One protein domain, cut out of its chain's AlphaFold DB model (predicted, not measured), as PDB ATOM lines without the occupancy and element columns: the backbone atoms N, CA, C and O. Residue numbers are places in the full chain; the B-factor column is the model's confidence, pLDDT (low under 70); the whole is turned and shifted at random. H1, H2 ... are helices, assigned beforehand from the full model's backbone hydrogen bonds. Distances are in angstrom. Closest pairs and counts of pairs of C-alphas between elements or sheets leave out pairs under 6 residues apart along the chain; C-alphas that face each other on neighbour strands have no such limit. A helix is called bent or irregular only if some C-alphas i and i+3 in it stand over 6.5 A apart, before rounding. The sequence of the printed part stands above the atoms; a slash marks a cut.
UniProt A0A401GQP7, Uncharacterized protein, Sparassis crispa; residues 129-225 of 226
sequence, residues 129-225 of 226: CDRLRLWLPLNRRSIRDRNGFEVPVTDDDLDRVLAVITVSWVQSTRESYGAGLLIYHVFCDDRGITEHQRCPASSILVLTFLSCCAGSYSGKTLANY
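This is residues 129 to 225 of the 226 residues of an uncharacterized protein of Sparassis crispa (UniProt A0A401GQP7). Two longer helices, H2 and H3, make a V, with the short H1 in its angle and a long loop, residues 135 to 154, swinging out across its open side. H4 and H5 lie near the far part of H3, H5 crossing it, and H6 follows beyond the end of H5. The printed part has 97 residues with six named helices, H1 to H6 in chain order, and no named strand; the class is all helix. It is only just loose, close to compact, with a radius of gyration of the C-alphas of 15.5 A and spans of 45 by 30 by 22 A.

H1, residues 129 to 134, begins with C-alpha 129 at (19.343, -35.541, 42.621) and is only just irregular: C-alphas 129 and 132 are 6.9 A apart. H2 is residues 155 to 168, 19.8 A long. H3, the longest, is residues 171 to 190, 28.6 A, starting with C-alpha 171 at (15.585, -32.537, 46.792). H4 is residues 195 to 198, H5 residues 203 to 213, 15.4 A, and H6 residues 219 to 223, ending with C-alpha 223 at (12.080, -49.123, 52.284).

H1 touches H3 at a steep tilt of 60 degrees, closest at the C-alphas of Cys 129 and Glu 175, 4.1 A. H1 and H2 form a helical hairpin at a shallow tilt of 11 degrees; H2 touches H1 with residues 162 to 166 alone, closest at C-alphas 133 and 162, 6.6 A. H3 and H5 are close but not clearly touching, about perpendicular at 80 degrees, with C-alphas 184 and 209 closest at 6.8 A. Every O i to N i+4 pair is within hydrogen-bond range in H2, H3, H5 and H6; in H1 it is 1 of 2, and H4 is too short for such a pair.

The C-alphas farthest apart, those of Phe 149 and Gly 215, are 45.3 A apart. The printed part has no cut. The link from H1 to H2 is long. Residues 215 to 220 stand free. Residue 141 and residues 222 to 225 have pLDDT under 70.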
ATOM      1  N   CYS A 129      20.649 -36.112  42.956       91.31
ATOM      2  CA  CYS A 129      19.343 -35.541  42.621       91.31
ATOM      3  C   CYS A 129      19.029 -35.461  41.124       91.31
ATOM      4  O   CYS A 129      17.857 -35.368  40.759       91.31
ATOM      5  N   ASP A 130      20.054 -35.473  40.270       92.38
ATOM      6  CA  ASP A 130      19.901 -35.280  38.830       92.38
ATOM      7  C   ASP A 130      19.840 -36.605  38.072       92.38
ATOM      8  O   ASP A 130      19.440 -36.625  36.910       92.38
ATOM      9  N   ARG A 131      20.205 -37.726  38.708       93.56
ATOM     10  CA  ARG A 131      20.253 -39.042  38.048       93.56
ATOM     11  C   ARG A 131      18.902 -39.468  37.504       93.56
ATOM     12  O   ARG A 131      18.845 -39.966  36.396       93.56
ATOM     13  N   LEU A 132      17.817 -39.193  38.221       90.81
ATOM     14  CA  LEU A 132      16.461 -39.509  37.757       90.81
ATOM     15  C   LEU A 132      16.087 -38.816  36.437       90.81
ATOM     16  O   LEU A 132      15.257 -39.331  35.697       90.81
ATOM     17  N   ARG A 133      16.695 -37.659  36.149       90.12
ATOM     18  CA  ARG A 133      16.465 -36.896  34.916       90.12
ATOM     19  C   ARG A 133      17.494 -37.219  33.837       90.12
ATOM     20  O   ARG A 133      17.163 -37.245  32.659       90.12
ATOM     21  N   LEU A 134      18.755 -37.387  34.234       90.94
ATOM     22  CA  LEU A 134      19.884 -37.512  33.313       90.94
ATOM     23  C   LEU A 134      20.207 -38.959  32.937       90.94
ATOM     24  O   LEU A 134      20.918 -39.165  31.958       90.94
ATOM     25  N   TRP A 135      19.754 -39.944  33.715       92.62
ATOM     26  CA  TRP A 135      19.988 -41.354  33.418       92.62
ATOM     27  C   TRP A 135      18.792 -41.916  32.673       92.62
ATOM     28  O   TRP A 135      17.702 -42.052  33.228       92.62
ATOM     29  N   LEU A 136      19.005 -42.210  31.396       89.12
ATOM     30  CA  LEU A 136      17.939 -42.561  30.469       89.12
ATOM     31  C   LEU A 136      18.045 -44.032  30.067       89.12
ATOM     32  O   LEU A 136      19.148 -44.527  29.847       89.12
ATOM     33  N   PRO A 137      16.917 -44.744  29.927       87.88
ATOM     34  CA  PRO A 137      16.947 -46.099  29.406       87.88
ATOM     35  C   PRO A 137      17.405 -46.102  27.947       87.88
ATOM     36  O   PRO A 137      17.097 -45.182  27.188       87.88
ATOM     37  N   LEU A 138      18.085 -47.176  27.538       86.94
ATOM     38  CA  LEU A 138      18.460 -47.371  26.137       86.94
ATOM     39  C   LEU A 138      17.223 -47.415  25.226       86.94
ATOM     40  O   LEU A 138      17.224 -46.829  24.150       86.94
ATOM     41  N   ASN A 139      16.159 -48.073  25.691       81.06
ATOM     42  CA  ASN A 139      14.891 -48.153  24.982       81.06
ATOM     43  C   ASN A 139      13.885 -47.180  25.591       81.06
ATOM     44  O   ASN A 139      13.321 -47.436  26.662       81.06
ATOM     45  N   ARG A 140      13.616 -46.081  24.885       73.75
ATOM     46  CA  ARG A 140      12.427 -45.266  25.146       73.75
ATOM     47  C   ARG A 140      11.220 -46.062  24.655       73.75
ATOM     48  O   ARG A 140      11.181 -46.498  23.508       73.75
ATOM     49  N   ARG A 141      10.271 -46.355  25.545       69.88
ATOM     50  CA  ARG A 141       9.082 -47.135  25.176       69.88
ATOM     51  C   ARG A 141       8.234 -46.323  24.196       69.88
ATOM     52  O   ARG A 141       7.782 -45.246  24.563       69.88
ATOM     53  N   SER A 142       7.971 -46.874  23.010       71.94
ATOM     54  CA  SER A 142       6.851 -46.424  22.178       71.94
ATOM     55  C   SER A 142       5.560 -46.802  22.906       71.94
ATOM     56  O   SER A 142       5.326 -47.978  23.213       71.94
ATOM     57  N   ILE A 143       4.776 -45.795  23.293       74.38
ATOM     58  CA  ILE A 143       3.494 -46.005  23.964       74.38
ATOM     59  C   ILE A 143       2.507 -46.424  22.887       74.38
ATOM     60  O   ILE A 143       2.245 -45.671  21.954       74.38
ATOM     61  N   ARG A 144       1.955 -47.628  23.028       84.06
ATOM     62  CA  ARG A 144       0.891 -48.122  22.158       84.06
ATOM     63  C   ARG A 144      -0.430 -48.148  22.908       84.06
ATOM     64  O   ARG A 144      -0.457 -48.462  24.098       84.06
ATOM     65  N   ASP A 145      -1.507 -47.804  22.218       83.56
ATOM     66  CA  ASP A 145      -2.859 -47.932  22.746       83.56
ATOM     67  C   ASP A 145      -3.294 -49.410  22.825       83.56
ATOM     68  O   ASP A 145      -2.561 -50.334  22.456       83.56
ATOM     69  N   ARG A 146      -4.514 -49.657  23.319       84.12
ATOM     70  CA  ARG A 146      -5.080 -51.014  23.431       84.12
ATOM     71  C   ARG A 146      -5.221 -51.713  22.071       84.12
ATOM     72  O   ARG A 146      -5.298 -52.938  22.017       84.12
ATOM     73  N   ASN A 147      -5.268 -50.939  20.997       89.00
ATOM     74  CA  ASN A 147      -5.430 -51.389  19.627       89.00
ATOM     75  C   ASN A 147      -4.070 -51.574  18.923       89.00
ATOM     76  O   ASN A 147      -4.033 -52.051  17.791       89.00
ATOM     77  N   GLY A 148      -2.959 -51.267  19.604       85.12
ATOM     78  CA  GLY A 148      -1.596 -51.410  19.105       85.12
ATOM     79  C   GLY A 148      -1.084 -50.217  18.294       85.12
ATOM     80  O   GLY A 148       0.033 -50.303  17.780       85.12
ATOM     81  N   PHE A 149      -1.846 -49.124  18.187       84.81
ATOM     82  CA  PHE A 149      -1.413 -47.902  17.510       84.81
ATOM     83  C   PHE A 149      -0.509 -47.074  18.413       84.81
ATOM     84  O   PHE A 149      -0.708 -47.024  19.626       84.81
ATOM     85  N   GLU A 150       0.487 -46.415  17.827       85.00
ATOM     86  CA  GLU A 150       1.349 -45.508  18.578       85.00
ATOM     87  C   GLU A 150       0.550 -44.289  19.039       85.00
ATOM     88  O   GLU A 150      -0.136 -43.631  18.255       85.00
ATOM     89  N   VAL A 151       0.628 -43.999  20.333       84.56
ATOM     90  CA  VAL A 151       0.069 -42.777  20.898       84.56
ATOM     91  C   VAL A 151       0.978 -41.628  20.455       84.56
ATOM     92  O   VAL A 151       2.195 -41.754  20.609       84.56
ATOM     93  N   PRO A 152       0.433 -40.514  19.930       84.31
ATOM     94  CA  PRO A 152       1.216 -39.383  19.438       84.31
ATOM     95  C   PRO A 152       1.795 -38.561  20.603       84.31
ATOM     96  O   PRO A 152       1.424 -37.411  20.814       84.31
ATOM     97  N   VAL A 153       2.669 -39.180  21.398       83.62
ATOM     98  CA  VAL A 153       3.444 -38.543  22.465       83.62
ATOM     99  C   VAL A 153       4.796 -38.169  21.880       83.62
ATOM    100  O   VAL A 153       5.541 -39.042  21.431       83.62
ATOM    101  N   THR A 154       5.104 -36.877  21.868       85.00
ATOM    102  CA  THR A 154       6.387 -36.378  21.367       85.00
ATOM    103  C   THR A 154       7.491 -36.538  22.414       85.00
ATOM    104  O   THR A 154       7.221 -36.713  23.605       85.00
ATOM    105  N   ASP A 155       8.755 -36.450  21.996       82.44
ATOM    106  CA  ASP A 155       9.875 -36.416  22.945       82.44
ATOM    107  C   ASP A 155       9.786 -35.203  23.889       82.44
ATOM    108  O   ASP A 155      10.091 -35.335  25.073       82.44
ATOM    109  N   ASP A 156       9.279 -34.061  23.411       85.19
ATOM    110  CA  ASP A 156       9.050 -32.867  24.236       85.19
ATOM    111  C   ASP A 156       8.003 -33.121  25.334       85.19
ATOM    112  O   ASP A 156       8.160 -32.664  26.471       85.19
ATOM    113  N   ASP A 157       6.954 -33.895  25.032       86.38
ATOM    114  CA  ASP A 157       5.960 -34.305  26.025       86.38
ATOM    115  C   ASP A 157       6.589 -35.203  27.097       86.38
ATOM    116  O   ASP A 157       6.342 -35.015  28.291       86.38
ATOM    117  N   LEU A 158       7.436 -36.159  26.695       84.75
ATOM    118  CA  LEU A 158       8.148 -37.040  27.625       84.75
ATOM    119  C   LEU A 158       9.126 -36.261  28.506       84.75
ATOM    120  O   LEU A 158       9.148 -36.459  29.722       84.75
ATOM    121  N   ASP A 159       9.897 -35.349  27.920       84.50
ATOM    122  CA  ASP A 159      10.844 -34.510  28.648       84.50
ATOM    123  C   ASP A 159      10.115 -33.581  29.628       84.50
ATOM    124  O   ASP A 159      10.547 -33.418  30.775       84.50
ATOM    125  N   ARG A 160       8.950 -33.045  29.238       86.81
ATOM    126  CA  ARG A 160       8.074 -32.287  30.136       86.81
ATOM    127  C   ARG A 160       7.543 -33.155  31.275       86.81
ATOM    128  O   ARG A 160       7.575 -32.710  32.422       86.81
ATOM    129  N   VAL A 161       7.073 -34.370  30.994       87.69
ATOM    130  CA  VAL A 161       6.605 -35.319  32.020       87.69
ATOM    131  C   VAL A 161       7.727 -35.629  33.011       87.69
ATOM    132  O   VAL A 161       7.524 -35.513  34.222       87.69
ATOM    133  N   LEU A 162       8.929 -35.943  32.521       85.12
ATOM    134  CA  LEU A 162      10.104 -36.191  33.359       85.12
ATOM    135  C   LEU A 162      10.466 -34.965  34.201       85.12
ATOM    136  O   LEU A 162      10.754 -35.103  35.393       85.12
ATOM    137  N   ALA A 163      10.420 -33.766  33.617       86.00
ATOM    138  CA  ALA A 163      10.687 -32.525  34.330       86.00
ATOM    139  C   ALA A 163       9.668 -32.285  35.452       86.00
ATOM    140  O   ALA A 163      10.080 -32.045  36.586       86.00
ATOM    141  N   VAL A 164       8.364 -32.418  35.172       88.81
ATOM    142  CA  VAL A 164       7.281 -32.261  36.162       88.81
ATOM    143  C   VAL A 164       7.439 -33.251  37.313       88.81
ATOM    144  O   VAL A 164       7.421 -32.845  38.474       88.81
ATOM    145  N   ILE A 165       7.642 -34.535  37.006       84.56
ATOM    146  CA  ILE A 165       7.825 -35.572  38.031       84.56
ATOM    147  C   ILE A 165       9.055 -35.249  38.883       84.56
ATOM    148  O   ILE A 165       8.982 -35.280  40.110       84.56
ATOM    149  N   THR A 166      10.163 -34.853  38.253       84.38
ATOM    150  CA  THR A 166      11.396 -34.511  38.971       84.38
ATOM    151  C   THR A 166      11.190 -33.318  39.910       84.38
ATOM    152  O   THR A 166      11.561 -33.394  41.078       84.38
ATOM    153  N   VAL A 167      10.576 -32.218  39.457       84.31
ATOM    154  CA  VAL A 167      10.372 -31.033  40.316       84.31
ATOM    155  C   VAL A 167       9.296 -31.238  41.383       84.31
ATOM    156  O   VAL A 167       9.313 -30.539  42.392       84.31
ATOM    157  N   SER A 168       8.389 -32.204  41.196       86.94
ATOM    158  CA  SER A 168       7.363 -32.546  42.192       86.94
ATOM    159  C   SER A 168       7.936 -33.188  43.462       86.94
ATOM    160  O   SER A 168       7.282 -33.188  44.505       86.94
ATOM    161  N   TRP A 169       9.169 -33.702  43.406       87.69
ATOM    162  CA  TRP A 169       9.862 -34.273  44.557       87.69
ATOM    163  C   TRP A 169      10.819 -33.277  45.208       87.69
ATOM    164  O   TRP A 169      11.647 -32.633  44.552       87.69
ATOM    165  N   VAL A 170      10.781 -33.237  46.543       89.31
ATOM    166  CA  VAL A 170      11.792 -32.526  47.330       89.31
ATOM    167  C   VAL A 170      13.188 -33.085  47.041       89.31
ATOM    168  O   VAL A 170      13.368 -34.266  46.729       89.31
ATOM    169  N   GLN A 171      14.197 -32.222  47.143       88.94
ATOM    170  CA  GLN A 171      15.585 -32.537  46.792       88.94
ATOM    171  C   GLN A 171      16.107 -33.812  47.479       88.94
ATOM    172  O   GLN A 171      16.684 -34.665  46.812       88.94
ATOM    173  N   SER A 172      15.860 -33.981  48.783       88.56
ATOM    174  CA  SER A 172      16.316 -35.148  49.556       88.56
ATOM    175  C   SER A 172      15.732 -36.470  49.048       88.56
ATOM    176  O   SER A 172      16.422 -37.491  49.023       88.56
ATOM    177  N   THR A 173      14.481 -36.455  48.586       90.38
ATOM    178  CA  THR A 173      13.828 -37.611  47.961       90.38
ATOM    179  C   THR A 173      14.493 -37.951  46.631       90.38
ATOM    180  O   THR A 173      14.845 -39.106  46.397       90.38
ATOM    181  N   ARG A 174      14.771 -36.945  45.790       92.31
ATOM    182  CA  ARG A 174      15.503 -37.150  44.528       92.31
ATOM    183  C   ARG A 174      16.908 -37.697  44.745       92.31
ATOM    184  O   ARG A 174      17.342 -38.574  44.007       92.31
ATOM    185  N   GLU A 175      17.618 -37.197  45.752       92.12
ATOM    186  CA  GLU A 175      18.943 -37.701  46.119       92.12
ATOM    187  C   GLU A 175      18.887 -39.151  46.598       92.12
ATOM    188  O   GLU A 175      19.732 -39.950  46.199       92.12
ATOM    189  N   SER A 176      17.878 -39.502  47.401       91.38
ATOM    190  CA  SER A 176      17.685 -40.865  47.910       91.38
ATOM    191  C   SER A 176      17.420 -41.853  46.773       91.38
ATOM    192  O   SER A 176      18.118 -42.863  46.659       91.38
ATOM    193  N   TYR A 177      16.489 -41.528  45.873       92.88
ATOM    194  CA  TYR A 177      16.200 -42.365  44.708       92.88
ATOM    195  C   TYR A 177      17.369 -42.412  43.719       92.88
ATOM    196  O   TYR A 177      17.726 -43.485  43.239       92.88
ATOM    197  N   GLY A 178      18.040 -41.289  43.458       93.94
ATOM    198  CA  GLY A 178      19.229 -41.270  42.609       93.94
ATOM    199  C   GLY A 178      20.432 -42.008  43.211       93.94
ATOM    200  O   GLY A 178      21.282 -42.522  42.480       93.94
ATOM    201  N   ALA A 179      20.530 -42.106  44.539       92.62
ATOM    202  CA  ALA A 179      21.502 -42.971  45.202       92.62
ATOM    203  C   ALA A 179      21.145 -44.454  45.025       92.62
ATOM    204  O   ALA A 179      22.025 -45.234  44.666       92.62
ATOM    205  N   GLY A 180      19.873 -44.829  45.194       93.12
ATOM    206  CA  GLY A 180      19.397 -46.187  44.907       93.12
ATOM    207  C   GLY A 180      19.648 -46.605  43.458       93.12
ATOM    208  O   GLY A 180      20.182 -47.684  43.209       93.12
ATOM    209  N   LEU A 181      19.375 -45.705  42.510       95.06
ATOM    210  CA  LEU A 181      19.608 -45.940  41.087       95.06
ATOM    211  C   LEU A 181      21.091 -46.206  40.778       95.06
ATOM    212  O   LEU A 181      21.411 -47.113  40.015       95.06
ATOM    213  N   LEU A 182      22.011 -45.470  41.414       95.44
ATOM    214  CA  LEU A 182      23.448 -45.743  41.304       95.44
ATOM    215  C   LEU A 182      23.788 -47.167  41.757       95.44
ATOM    216  O   LEU A 182      24.482 -47.879  41.036       95.44
ATOM    217  N   ILE A 183      23.296 -47.578  42.927       94.56
ATOM    218  CA  ILE A 183      23.601 -48.897  43.501       94.56
ATOM    219  C   ILE A 183      23.030 -50.008  42.610       94.56
ATOM    220  O   ILE A 183      23.728 -50.981  42.337       94.56
ATOM    221  N   TYR A 184      21.813 -49.840  42.085       96.06
ATOM    222  CA  TYR A 184      21.220 -50.774  41.123       96.06
ATOM    223  C   TYR A 184      22.087 -50.952  39.870       96.06
ATOM    224  O   TYR A 184      22.305 -52.072  39.410       96.06
ATOM    225  N   HIS A 185      22.622 -49.859  39.324       96.00
ATOM    226  CA  HIS A 185      23.473 -49.930  38.141       96.00
ATOM    227  C   HIS A 185      24.840 -50.559  38.418       96.00
ATOM    228  O   HIS A 185      25.298 -51.337  37.588       96.00
ATOM    229  N   VAL A 186      25.452 -50.291  39.577       95.44
ATOM    230  CA  VAL A 186      26.680 -50.982  40.012       95.44
ATOM    231  C   VAL A 186      26.419 -52.483  40.153       95.44
ATOM    232  O   VAL A 186      27.141 -53.286  39.577       95.44
ATOM    233  N   PHE A 187      25.311 -52.867  40.791       95.50
ATOM    234  CA  PHE A 187      24.874 -54.264  40.866       95.50
ATOM    235  C   PHE A 187      24.707 -54.909  39.477       95.50
ATOM    236  O   PHE A 187      25.070 -56.070  39.278       95.50
ATOM    237  N   CYS A 188      24.166 -54.166  38.505       96.38
ATOM    238  CA  CYS A 188      24.036 -54.643  37.130       96.38
ATOM    239  C   CYS A 188      25.393 -54.798  36.434       96.38
ATOM    240  O   CYS A 188      25.599 -55.779  35.720       96.38
ATOM    241  N   ASP A 189      26.295 -53.835  36.628       96.06
ATOM    242  CA  ASP A 189      27.652 -53.845  36.083       96.06
ATOM    243  C   ASP A 189      28.443 -55.054  36.629       96.06
ATOM    244  O   ASP A 189      28.992 -55.825  35.841       96.06
ATOM    245  N   ASP A 190      28.384 -55.308  37.941       95.00
ATOM    246  CA  ASP A 190      29.065 -56.430  38.613       95.00
ATOM    247  C   ASP A 190      28.600 -57.812  38.128       95.00
ATOM    248  O   ASP A 190      29.348 -58.789  38.171       95.00
ATOM    249  N   ARG A 191      27.353 -57.912  37.654       95.31
ATOM    250  CA  ARG A 191      26.749 -59.154  37.143       95.31
ATOM    251  C   ARG A 191      26.758 -59.257  35.619       95.31
ATOM    252  O   ARG A 191      26.184 -60.201  35.079       95.31
ATOM    253  N   GLY A 192      27.370 -58.300  34.920       95.69
ATOM    254  CA  GLY A 192      27.424 -58.287  33.457       95.69
ATOM    255  C   GLY A 192      26.057 -58.123  32.784       95.69
ATOM    256  O   GLY A 192      25.877 -58.538  31.640       95.69
ATOM    257  N   ILE A 193      25.074 -57.534  33.474       96.00
ATOM    258  CA  ILE A 193      23.740 -57.293  32.915       96.00
ATOM    259  C   ILE A 193      23.844 -56.167  31.890       96.00
ATOM    260  O   ILE A 193      24.235 -55.049  32.225       96.00
ATOM    261  N   THR A 194      23.473 -56.439  30.643       93.50
ATOM    262  CA  THR A 194      23.577 -55.466  29.542       93.50
ATOM    263  C   THR A 194      22.590 -54.305  29.696       93.50
ATOM    264  O   THR A 194      21.526 -54.466  30.286       93.50
ATOM    265  N   GLU A 195      22.901 -53.131  29.135       91.38
ATOM    266  CA  GLU A 195      22.078 -51.915  29.288       91.38
ATOM    267  C   GLU A 195      20.612 -52.120  28.842       91.38
ATOM    268  O   GLU A 195      19.687 -51.658  29.506       91.38
ATOM    269  N   HIS A 196      20.383 -52.907  27.783       91.31
ATOM    270  CA  HIS A 196      19.044 -53.234  27.269       91.31
ATOM    271  C   HIS A 196      18.207 -54.095  28.241       91.31
ATOM    272  O   HIS A 196      16.980 -54.107  28.163       91.31
ATOM    273  N   GLN A 197      18.845 -54.826  29.159       92.25
ATOM    274  CA  GLN A 197      18.167 -55.658  30.164       92.25
ATOM    275  C   GLN A 197      17.892 -54.907  31.473       92.25
ATOM    276  O   GLN A 197      17.157 -55.401  32.324       92.25
ATOM    277  N   ARG A 198      18.475 -53.713  31.648       93.25
ATOM    278  CA  ARG A 198      18.332 -52.914  32.875       93.25
ATOM    279  C   ARG A 198      17.032 -52.132  32.916       93.25
ATOM    280  O   ARG A 198      16.559 -51.833  34.010       93.25
ATOM    281  N   CYS A 199      16.484 -51.787  31.752       91.19
ATOM    282  CA  CYS A 199      15.213 -51.090  31.633       91.19
ATOM    283  C   CYS A 199      14.480 -51.455  30.323       91.19
ATOM    284  O   CYS A 199      15.045 -51.249  29.245       91.19
ATOM    285  N   PRO A 200      13.221 -51.935  30.396       90.75
ATOM    286  CA  PRO A 200      12.472 -52.260  31.615       90.75
ATOM    287  C   PRO A 200      13.118 -53.413  32.397       90.75
ATOM    288  O   PRO A 200      13.460 -54.440  31.816       90.75
ATOM    289  N   ALA A 201      13.293 -53.240  33.707       92.69
ATOM    290  CA  ALA A 201      13.838 -54.290  34.558       92.69
ATOM    291  C   ALA A 201      12.801 -55.408  34.741       92.69
ATOM    292  O   ALA A 201      11.625 -55.130  34.990       92.69
ATOM    293  N   SER A 202      13.223 -56.671  34.645       93.81
ATOM    294  CA  SER A 202      12.346 -57.794  34.993       93.81
ATOM    295  C   SER A 202      12.100 -57.835  36.504       93.81
ATOM    296  O   SER A 202      12.949 -57.420  37.296       93.81
ATOM    297  N   SER A 203      10.956 -58.379  36.929       95.25
ATOM    298  CA  SER A 203      10.647 -58.549  38.356       95.25
ATOM    299  C   SER A 203      11.725 -59.355  39.084       95.25
ATOM    300  O   SER A 203      12.147 -58.981  40.172       95.25
ATOM    301  N   ILE A 204      12.233 -60.416  38.451       96.38
ATOM    302  CA  ILE A 204      13.318 -61.246  38.987       96.38
ATOM    303  C   ILE A 204      14.603 -60.437  39.180       96.38
ATOM    304  O   ILE A 204      15.264 -60.593  40.206       96.38
ATOM    305  N   LEU A 205      14.955 -59.564  38.233       95.94
ATOM    306  CA  LEU A 205      16.150 -58.731  38.340       95.94
ATOM    307  C   LEU A 205      16.052 -57.772  39.533       95.94
ATOM    308  O   LEU A 205      16.978 -57.698  40.340       95.94
ATOM    309  N   VAL A 206      14.908 -57.098  39.669       95.31
ATOM    310  CA  VAL A 206      14.641 -56.192  40.791       95.31
ATOM    311  C   VAL A 206      14.670 -56.961  42.113       95.31
ATOM    312  O   VAL A 206      15.409 -56.583  43.014       95.31
ATOM    313  N   LEU A 207      13.967 -58.092  42.224       94.75
ATOM    314  CA  LEU A 207      13.975 -58.923  43.437       94.75
ATOM    315  C   LEU A 207      15.381 -59.403  43.805       94.75
ATOM    316  O   LEU A 207      15.765 -59.328  44.969       94.75
ATOM    317  N   THR A 208      16.175 -59.824  42.820       95.62
ATOM    318  CA  THR A 208      17.561 -60.259  43.049       95.62
ATOM    319  C   THR A 208      18.416 -59.119  43.594       95.62
ATOM    320  O   THR A 208      19.182 -59.328  44.534       95.62
ATOM    321  N   PHE A 209      18.280 -57.914  43.037       94.31
ATOM    322  CA  PHE A 209      18.952 -56.719  43.546       94.31
ATOM    323  C   PHE A 209      18.614 -56.481  45.024       94.31
ATOM    324  O   PHE A 209      19.504 -56.326  45.858       94.31
ATOM    325  N   LEU A 210      17.334 -56.558  45.373       91.62
ATOM    326  CA  LEU A 210      16.843 -56.281  46.722       91.62
ATOM    327  C   LEU A 210      17.285 -57.331  47.735       91.62
ATOM    328  O   LEU A 210      17.683 -56.983  48.846       91.62
ATOM    329  N   SER A 211      17.285 -58.606  47.343       91.88
ATOM    330  CA  SER A 211      17.856 -59.680  48.154       91.88
ATOM    331  C   SER A 211      19.352 -59.478  48.404       91.88
ATOM    332  O   SER A 211      19.826 -59.838  49.473       91.88
ATOM    333  N   CYS A 212      20.090 -58.870  47.468       89.69
ATOM    334  CA  CYS A 212      21.503 -58.529  47.680       89.69
ATOM    335  C   CYS A 212      21.682 -57.301  48.588       89.69
ATOM    336  O   CYS A 212      22.682 -57.197  49.294       89.69
ATOM    337  N   CYS A 213      20.721 -56.375  48.595       84.75
ATOM    338  CA  CYS A 213      20.713 -55.259  49.540       84.75
ATOM    339  C   CYS A 213      20.343 -55.701  50.965       84.75
ATOM    340  O   CYS A 213      20.781 -55.075  51.935       84.75
ATOM    341  N   ALA A 214      19.554 -56.769  51.109       81.94
ATOM    342  CA  ALA A 214      19.183 -57.316  52.406       81.94
ATOM    343  C   ALA A 214      20.438 -57.749  53.189       81.94
ATOM    344  O   ALA A 214      21.263 -58.516  52.703       81.94
ATOM    345  N   GLY A 215      20.606 -57.213  54.400       73.00
ATOM    346  CA  GLY A 215      21.770 -57.469  55.259       73.00
ATOM    347  C   GLY A 215      22.939 -56.490  55.088       73.00
ATOM    348  O   GLY A 215      23.746 -56.370  56.003       73.00
ATOM    349  N   SER A 216      22.997 -55.736  53.984       76.75
ATOM    350  CA  SER A 216      24.003 -54.674  53.780       76.75
ATOM    351  C   SER A 216      23.463 -53.267  54.065       76.75
ATOM    352  O   SER A 216      24.234 -52.339  54.298       76.75
ATOM    353  N   TYR A 217      22.136 -53.103  54.065       75.19
ATOM    354  CA  TYR A 217      21.458 -51.828  54.297       75.19
ATOM    355  C   TYR A 217      20.419 -51.943  55.414       75.19
ATOM    356  O   TYR A 217      19.789 -52.986  55.591       75.19
ATOM    357  N   SER A 218      20.208 -50.848  56.151       76.25
ATOM    358  CA  SER A 218      19.130 -50.779  57.142       76.25
ATOM    359  C   SER A 218      17.766 -50.986  56.472       76.25
ATOM    360  O   SER A 218      17.558 -50.553  55.335       76.25
ATOM    361  N   GLY A 219      16.801 -51.569  57.192       75.12
ATOM    362  CA  GLY A 219      15.434 -51.731  56.680       75.12
ATOM    363  C   GLY A 219      14.802 -50.405  56.233       75.12
ATOM    364  O   GLY A 219      14.085 -50.368  55.239       75.12
ATOM    365  N   LYS A 220      15.152 -49.292  56.892       72.38
ATOM    366  CA  LYS A 220      14.714 -47.936  56.522       72.38
ATOM    367  C   LYS A 220      15.279 -47.477  55.174       72.38
ATOM    368  O   LYS A 220      14.580 -46.823  54.411       72.38
ATOM    369  N   THR A 221      16.531 -47.818  54.869       72.94
ATOM    370  CA  THR A 221      17.136 -47.539  53.557       72.94
ATOM    371  C   THR A 221      16.497 -48.391  52.471       72.94
ATOM    372  O   THR A 221      16.203 -47.877  51.399       72.94
ATOM    373  N   LEU A 222      16.249 -49.669  52.768       69.38
ATOM    374  CA  LEU A 222      15.615 -50.589  51.833       69.38
ATOM    375  C   LEU A 222      14.187 -50.142  51.497       69.38
ATOM    376  O   LEU A 222      13.827 -50.147  50.330       69.38
ATOM    377  N   ALA A 223      13.421 -49.671  52.486       68.69
ATOM    378  CA  ALA A 223      12.080 -49.123  52.284       68.69
ATOM    379  C   ALA A 223      12.054 -47.921  51.326       68.69
ATOM    380  O   ALA A 223      11.097 -47.767  50.590       68.69
ATOM    381  N   ASN A 224      13.114 -47.109  51.262       69.06
ATOM    382  CA  ASN A 224      13.190 -45.998  50.304       69.06
ATOM    383  C   ASN A 224      13.418 -46.451  48.850       69.06
ATOM    384  O   ASN A 224      13.467 -45.607  47.960       69.06
ATOM    385  N   TYR A 225      13.623 -47.741  48.588       63.53
ATOM    386  CA  TYR A 225      13.712 -48.271  47.226       63.53
ATOM    387  C   TYR A 225      12.365 -48.792  46.697       63.53
ATOM    388  O   TYR A 225      12.337 -49.262  45.558       63.53
TER     389      TYR A 225